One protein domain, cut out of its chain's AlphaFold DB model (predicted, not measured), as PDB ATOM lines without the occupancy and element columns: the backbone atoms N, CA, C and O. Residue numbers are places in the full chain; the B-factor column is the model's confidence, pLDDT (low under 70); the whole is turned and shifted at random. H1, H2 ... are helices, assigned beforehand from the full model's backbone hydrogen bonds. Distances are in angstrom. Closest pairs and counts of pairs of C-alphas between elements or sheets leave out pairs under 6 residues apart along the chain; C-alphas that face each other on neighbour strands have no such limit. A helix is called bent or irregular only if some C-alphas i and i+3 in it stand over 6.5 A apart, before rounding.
ATOM      1  N   MET A   1       7.622 -32.950 -10.786       68.25
ATOM      2  CA  MET A   1       8.896 -32.498 -11.403       68.25
ATOM      3  C   MET A   1       9.022 -30.972 -11.425       68.25
ATOM      4  O   MET A   1       9.857 -30.462 -10.696       68.25
ATOM      5  N   LYS A   2       8.178 -30.222 -12.159       83.81
ATOM      6  CA  LYS A   2       8.275 -28.742 -12.255       83.81
ATOM      7  C   LYS A   2       8.226 -28.002 -10.904       83.81
ATOM      8  O   LYS A   2       9.020 -27.100 -10.681       83.81
ATOM      9  N   GLN A   3       7.341 -28.414  -9.992       87.62
ATOM     10  CA  GLN A   3       7.241 -27.803  -8.657       87.62
ATOM     11  C   GLN A   3       8.479 -28.056  -7.787       87.62
ATOM     12  O   GLN A   3       8.960 -27.136  -7.141       87.62
ATOM     13  N   VAL A   4       9.038 -29.270  -7.820       93.12
ATOM     14  CA  VAL A   4      10.262 -29.619  -7.073       93.12
ATOM     15  C   VAL A   4      11.437 -28.756  -7.530       93.12
ATOM     16  O   VAL A   4      12.176 -28.234  -6.703       93.12
ATOM     17  N   PHE A   5      11.561 -28.545  -8.843       95.19
ATOM     18  CA  PHE A   5      12.587 -27.669  -9.403       95.19
ATOM     19  C   PHE A   5      12.402 -26.211  -8.959       95.19
ATOM     20  O   PHE A   5      13.372 -25.563  -8.584       95.19
ATOM     21  N   GLY A   6      11.157 -25.719  -8.927       96.50
ATOM     22  CA  GLY A   6      10.838 -24.368  -8.455       96.50
ATOM     23  C   GLY A   6      11.146 -24.143  -6.972       96.50
ATOM     24  O   GLY A   6      11.664 -23.093  -6.604       96.50
ATOM     25  N   VAL A   7      10.882 -25.134  -6.116       97.31
ATOM     26  CA  VAL A   7      11.255 -25.054  -4.694       97.31
ATOM     27  C   VAL A   7      12.774 -25.022  -4.544       97.31
ATOM     28  O   VAL A   7      13.296 -24.214  -3.783       97.31
ATOM     29  N   PHE A   8      13.498 -25.847  -5.302       97.62
ATOM     30  CA  PHE A   8      14.959 -25.860  -5.261       97.62
ATOM     31  C   PHE A   8      15.577 -24.530  -5.691       97.62
ATOM     32  O   PHE A   8      16.455 -24.017  -5.000       97.62
ATOM     33  N   THR A   9      15.120 -23.946  -6.800       97.00
ATOM     34  CA  THR A   9      15.638 -22.654  -7.268       97.00
ATOM     35  C   THR A   9      15.298 -21.523  -6.303       97.00
ATOM     36  O   THR A   9      16.146 -20.666  -6.059       97.00
ATOM     37  N   PHE A  10      14.105 -21.545  -5.700       97.56
ATOM     38  CA  PHE A  10      13.731 -20.597  -4.654       97.56
ATOM     39  C   PHE A  10      14.655 -20.699  -3.437       97.56
ATOM     40  O   PHE A  10      15.200 -19.689  -3.001       97.56
ATOM     41  N   LEU A  11      14.870 -21.908  -2.908       98.31
ATOM     42  CA  LEU A  11      15.726 -22.117  -1.738       98.31
ATOM     43  C   LEU A  11      17.171 -21.707  -2.014       98.31
ATOM     44  O   LEU A  11      17.795 -21.061  -1.176       98.31
ATOM     45  N   LEU A  12      17.690 -22.027  -3.200       98.19
ATOM     46  CA  LEU A  12      19.029 -21.617  -3.606       98.19
ATOM     47  C   LEU A  12      19.148 -20.086  -3.649       98.19
ATOM     48  O   LEU A  12      20.078 -19.525  -3.077       98.19
ATOM     49  N   GLY A  13      18.176 -19.408  -4.264       98.12
ATOM     50  CA  GLY A  13      18.128 -17.946  -4.305       98.12
ATOM     51  C   GLY A  13      17.994 -17.316  -2.918       98.12
ATOM     52  O   GLY A  13      18.680 -16.342  -2.622       98.12
ATOM     53  N   LEU A  14      17.168 -17.899  -2.047       98.06
ATOM     54  CA  LEU A  14      16.985 -17.444  -0.670       98.06
ATOM     55  C   LEU A  14      18.290 -17.549   0.128       98.06
ATOM     56  O   LEU A  14      18.687 -16.586   0.777       98.06
ATOM     57  N   ILE A  15      18.975 -18.691   0.053       98.44
ATOM     58  CA  ILE A  15      20.244 -18.916   0.753       98.44
ATOM     59  C   ILE A  15      21.303 -17.931   0.254       98.44
ATOM     60  O   ILE A  15      21.951 -17.266   1.061       98.44
ATOM     61  N   ILE A  16      21.448 -17.789  -1.067       98.19
ATOM     62  CA  ILE A  16      22.414 -16.860  -1.665       98.19
ATOM     63  C   ILE A  16      22.084 -15.415  -1.277       98.19
ATOM     64  O   ILE A  16      22.986 -14.666  -0.913       98.19
ATOM     65  N   GLY A  17      20.810 -15.025  -1.309       98.19
ATOM     66  CA  GLY A  17      20.370 -13.680  -0.946       98.19
ATOM     67  C   GLY A  17      20.623 -13.352   0.524       98.19
ATOM     68  O   GLY A  17      21.153 -12.286   0.828       98.19
ATOM     69  N   LEU A  18      20.303 -14.276   1.433       98.19
ATOM     70  CA  LEU A  18      20.525 -14.089   2.868       98.19
ATOM     71  C   LEU A  18      22.018 -14.029   3.206       98.19
ATOM     72  O   LEU A  18      22.451 -13.104   3.892       98.19
ATOM     73  N   ILE A  19      22.811 -14.978   2.702       97.81
ATOM     74  CA  ILE A  19      24.253 -15.029   2.975       97.81
ATOM     75  C   ILE A  19      24.964 -13.846   2.315       97.81
ATOM     76  O   ILE A  19      25.742 -13.155   2.969       97.81
ATOM     77  N   GLY A  20      24.681 -13.582   1.039       97.75
ATOM     78  CA  GLY A  20      25.279 -12.477   0.296       97.75
ATOM     79  C   GLY A  20      24.914 -11.121   0.891       97.75
ATOM     80  O   GLY A  20      25.789 -10.283   1.089       97.75
ATOM     81  N   GLY A  21      23.644 -10.923   1.256       97.19
ATOM     82  CA  GLY A  21      23.185  -9.709   1.926       97.19
ATOM     83  C   GLY A  21      23.870  -9.491   3.275       97.19
ATOM     84  O   GLY A  21      24.361  -8.395   3.540       97.19
ATOM     85  N   ALA A  22      23.971 -10.536   4.101       95.56
ATOM     86  CA  ALA A  22      24.666 -10.463   5.386       95.56
ATOM     87  C   ALA A  22      26.167 -10.170   5.223       95.56
ATOM     88  O   ALA A  22      26.708  -9.337   5.947       95.56
ATOM     89  N   ALA A  23      26.833 -10.805   4.253       94.62
ATOM     90  CA  ALA A  23      28.250 -10.580   3.975       94.62
ATOM     91  C   ALA A  23      28.524  -9.145   3.501       94.62
ATOM     92  O   ALA A  23      29.457  -8.503   3.983       94.62
ATOM     93  N   LEU A  24      27.688  -8.617   2.601       95.38
ATOM     94  CA  LEU A  24      27.785  -7.231   2.136       95.38
ATOM     95  C   LEU A  24      27.545  -6.235   3.274       95.38
ATOM     96  O   LEU A  24      28.275  -5.251   3.388       95.38
ATOM     97  N   LEU A  25      26.560  -6.501   4.134       91.12
ATOM     98  CA  LEU A  25      26.276  -5.664   5.294       91.12
ATOM     99  C   LEU A  25      27.451  -5.660   6.280       91.12
ATOM    100  O   LEU A  25      27.887  -4.594   6.703       91.12
ATOM    101  N   ALA A  26      27.999  -6.833   6.602       88.44
ATOM    102  CA  ALA A  26      29.157  -6.956   7.482       88.44
ATOM    103  C   ALA A  26      30.375  -6.208   6.919       88.44
ATOM    104  O   ALA A  26      31.025  -5.457   7.644       88.44
ATOM    105  N   TYR A  27      30.639  -6.348   5.617       89.19
ATOM    106  CA  TYR A  27      31.704  -5.608   4.944       89.19
ATOM    107  C   TYR A  27      31.485  -4.092   5.018       89.19
ATOM    108  O   TYR A  27      32.413  -3.355   5.338       89.19
ATOM    109  N   ALA A  28      30.263  -3.613   4.766       89.06
ATOM    110  CA  ALA A  28      29.946  -2.190   4.851       89.06
ATOM    111  C   ALA A  28      30.163  -1.637   6.269       89.06
ATOM    112  O   ALA A  28      30.727  -0.557   6.430       89.06
ATOM    113  N   TYR A  29      29.775  -2.395   7.298       85.31
ATOM    114  CA  TYR A  29      30.011  -2.030   8.697       85.31
ATOM    115  C   TYR A  29      31.504  -2.002   9.023       85.31
ATOM    116  O   TYR A  29      31.968  -1.079   9.685       85.31
ATOM    117  N   GLN A  30      32.270  -2.972   8.523       83.69
ATOM    118  CA  GLN A  30      33.718  -2.994   8.697       83.69
ATOM    119  C   GLN A  30      34.392  -1.801   8.005       83.69
ATOM    120  O   GLN A  30      35.225  -1.131   8.608       83.69
ATOM    121  N   ALA A  31      34.002  -1.490   6.767       85.38
ATOM    122  CA  ALA A  31      34.521  -0.343   6.024       85.38
ATOM    123  C   ALA A  31      34.166   0.998   6.691       85.38
ATOM    124  O   ALA A  31      34.951   1.940   6.638       85.38
ATOM    125  N   ALA A  32      33.010   1.070   7.352       84.88
ATOM    126  CA  ALA A  32      32.602   2.215   8.161       84.88
ATOM    127  C   ALA A  32      33.294   2.280   9.539       84.88
ATOM    128  O   ALA A  32      33.046   3.217  10.292       84.88
ATOM    129  N   GLY A  33      34.127   1.294   9.896       79.69
ATOM    130  CA  GLY A  33      34.755   1.200  11.217       79.69
ATOM    131  C   GLY A  33      33.788   0.834  12.348       79.69
ATOM    132  O   GLY A  33      34.139   0.958  13.514       79.69
ATOM    133  N   LEU A  34      32.574   0.383  12.018       74.06
ATOM    134  CA  LEU A  34      31.548  -0.060  12.968       74.06
ATOM    135  C   LEU A  34      31.708  -1.539  13.359       74.06
ATOM    136  O   LEU A  34      31.049  -2.002  14.290       74.06
ATOM    137  N   TYR A  35      32.538  -2.296  12.628       67.75
ATOM    138  CA  TYR A  35      32.819  -3.704  12.903       67.75
ATOM    139  C   TYR A  35      34.323  -4.049  12.782       67.75
ATOM    140  O   TYR A  35      34.958  -3.631  11.814       67.75
ATOM    141  N   PRO A  36      34.885  -4.874  13.690       69.94
ATOM    142  CA  PRO A  36      34.256  -5.297  14.939       69.94
ATOM    143  C   PRO A  36      33.996  -4.073  15.831       69.94
ATOM    144  O   PRO A  36      34.815  -3.153  15.829       69.94
ATOM    145  N   PRO A  37      32.852  -4.019  16.539       72.75
ATOM    146  CA  PRO A  37      32.604  -2.944  17.485       72.75
ATOM    147  C   PRO A  37      33.756  -2.919  18.485       72.75
ATOM    148  O   PRO A  37      34.216  -3.969  18.943       72.75
ATOM    149  N   ASP A  38      34.249  -1.727  18.791       78.81
ATOM    150  CA  ASP A  38      35.276  -1.564  19.805       78.81
ATOM    151  C   ASP A  38      34.739  -1.984  21.185       78.81
ATOM    152  O   ASP A  38      33.530  -2.064  21.424       78.81
ATOM    153  N   ASP A  39      35.647  -2.281  22.116       77.25
ATOM    154  CA  ASP A  39      35.291  -2.780  23.452       77.25
ATOM    155  C   ASP A  39      34.331  -1.827  24.195       77.25
ATOM    156  O   ASP A  39      33.452  -2.268  24.938       77.25
ATOM    157  N   ALA A  40      34.427  -0.517  23.930       77.31
ATOM    158  CA  ALA A  40      33.498   0.481  24.452       77.31
ATOM    159  C   ALA A  40      32.076   0.305  23.894       77.31
ATOM    160  O   ALA A  40      31.121   0.282  24.673       77.31
ATOM    161  N   THR A  41      31.920   0.113  22.579       79.94
ATOM    162  CA  THR A  41      30.615  -0.168  21.959       79.94
ATOM    163  C   THR A  41      30.035  -1.495  22.447       79.94
ATOM    164  O   THR A  41      28.841  -1.575  22.736       79.94
ATOM    165  N   ILE A  42      30.859  -2.533  22.618       82.19
ATOM    166  CA  ILE A  42      30.407  -3.827  23.152       82.19
ATOM    167  C   ILE A  42      29.880  -3.669  24.581       82.19
ATOM    168  O   ILE A  42      28.783  -4.141  24.886       82.19
ATOM    169  N   LYS A  43      30.621  -2.976  25.451       79.56
ATOM    170  CA  LYS A  43      30.211  -2.711  26.839       79.56
ATOM    171  C   LYS A  43      28.962  -1.839  26.915       79.56
ATOM    172  O   LYS A  43      28.102  -2.103  27.752       79.56
ATOM    173  N   PHE A  44      28.826  -0.856  26.025       81.88
ATOM    174  CA  PHE A  44      27.618  -0.043  25.899       81.88
ATOM    175  C   PHE A  44      26.396  -0.900  25.540       81.88
ATOM    176  O   PHE A  44      25.407  -0.885  26.269       81.88
ATOM    177  N   ILE A  45      26.486  -1.722  24.486       83.25
ATOM    178  CA  ILE A  45      25.402  -2.628  24.068       83.25
ATOM    179  C   ILE A  45      25.076  -3.634  25.178       83.25
ATOM    180  O   ILE A  45      23.908  -3.911  25.452       83.25
ATOM    181  N   ALA A  46      26.098  -4.190  25.830       86.06
ATOM    182  CA  ALA A  46      25.917  -5.132  26.925       86.06
ATOM    183  C   ALA A  46      25.227  -4.473  28.131       86.06
ATOM    184  O   ALA A  46      24.366  -5.099  28.743       86.06
ATOM    185  N   ARG A  47      25.533  -3.207  28.439       84.50
ATOM    186  CA  ARG A  47      24.843  -2.435  29.480       84.50
ATOM    187  C   ARG A  47      23.391  -2.134  29.105       84.50
ATOM    188  O   ARG A  47      22.506  -2.398  29.912       84.50
ATOM    189  N   GLU A  48      23.121  -1.655  27.887       85.88
ATOM    190  CA  GLU A  48      21.746  -1.390  27.421       85.88
ATOM    191  C   GLU A  48      20.868  -2.648  27.434       85.88
ATOM    192  O   GLU A  48      19.678  -2.581  27.738       85.88
ATOM    193  N   ARG A  49      21.452  -3.817  27.146       86.69
ATOM    194  CA  ARG A  49      20.755  -5.112  27.197       86.69
ATOM    195  C   ARG A  49      20.682  -5.732  28.595       86.69
ATOM    196  O   ARG A  49      20.123  -6.817  28.740       86.69
ATOM    197  N   GLY A  50      21.243  -5.075  29.612       85.88
ATOM    198  CA  GLY A  50      21.290  -5.574  30.988       85.88
ATOM    199  C   GLY A  50      22.213  -6.781  31.196       85.88
ATOM    200  O   GLY A  50      22.089  -7.479  32.199       85.88
ATOM    201  N   TRP A  51      23.118  -7.052  30.255       87.06
ATOM    202  CA  TRP A  51      24.109  -8.131  30.313       87.06
ATOM    203  C   TRP A  51      25.378  -7.730  31.068       87.06
ATOM    204  O   TRP A  51      26.050  -8.593  31.625       87.06
ATOM    205  N   LEU A  52      25.700  -6.434  31.093       79.50
ATOM    206  CA  LEU A  52      26.766  -5.862  31.910       79.50
ATOM    207  C   LEU A  52      26.132  -4.977  32.983       79.50
ATOM    208  O   LEU A  52      25.467  -3.990  32.660       79.50
ATOM    209  N   ARG A  53      26.334  -5.329  34.251       76.62
ATOM    210  CA  ARG A  53      25.974  -4.491  35.395       76.62
ATOM    211  C   ARG A  53      27.262  -4.090  36.105       76.62
ATOM    212  O   ARG A  53      28.162  -4.910  36.240       76.62
ATOM    213  N   ASP A  54      27.352  -2.829  36.516       72.44
ATOM    214  CA  ASP A  54      28.555  -2.266  37.144       72.44
ATOM    215  C   ASP A  54      28.677  -2.645  38.645       72.44
ATOM    216  O   ASP A  54      29.509  -2.083  39.352       72.44
ATOM    217  N   ASP A  55      27.822  -3.547  39.151       71.44
ATOM    218  CA  ASP A  55      27.640  -3.884  40.573       71.44
ATOM    219  C   ASP A  55      28.258  -5.231  41.011       71.44
ATOM    220  O   ASP A  55      27.870  -5.764  42.053       71.44
ATOM    221  N   VAL A  56      29.234  -5.767  40.261       56.88
ATOM    222  CA  VAL A  56      29.991  -6.994  40.601       56.88
ATOM    223  C   VAL A  56      31.491  -6.739  40.634       56.88
ATOM    224  O   VAL A  56      31.995  -6.108  39.680       56.88
TER     225      VAL A  56
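AT A GLANCE: This is residues 1 to 56 of the 56 residues of an uncharacterized protein of Chloroflexus aggregans (strain MD-66 / DSM 9485) (UniProt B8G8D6). One long helix, H1, makes most of the length, and residues 1 to 25, of which 2 to 25 belong to H1, stick out as a free arm; after a short link the chain turns off the line of H1 into a much shorter helix, H2, and ends in a tail, residues 49 to 56, with no named element. H1 and H2 make the unequal arms of an open V, with the link of residues 32 to 38 at its point, and the two helices are apart. The printed part has 56 residues with two named helices, H1 then H2, and no named strand; the class is all helix, with 40 residues in the helices. It is extended, with a radius of gyration of the C-alphas of 19.2 A, and spans 62 by 27 by 11 A.

IN THESE COORDINATES: H1 holds residues 2 to 31, from C-alpha 2 at (8.275, -28.742, -12.255) to C-alpha 31 at (34.521, -0.343, 6.024), a length of 42.8 A. H2 holds residues 39 to 48, 14.2 A from first to last C-alpha, and ends with C-alpha 48 at (21.746, -1.390, 27.421). Along H1 x rises from 8.275 to 34.521; along H2 it falls from 35.291 to 21.746.

HOW THE PARTS SIT: H1 and H2 are apart, with no C-alpha of the one within 8 A of the other. Residues 1 to 25, of which 2 to 25 belong to H1, stand free. In H1 and H2 every O i to N i+4 pair is within hydrogen-bond range. Neither helix is bent.

THE WHOLE: The C-alphas of Met 1 and Asp 55, the two farthest apart, are 62.2 A apart. Without the free stretch, the body of 31 residues spans 35 by 13 by 8 A. The printed part has no cut, and the link from H1 to H2, 7 residues, is short. The mean pLDDT of the printed part is 86.6; residues 1, 35 to 36 and 56 are under 70.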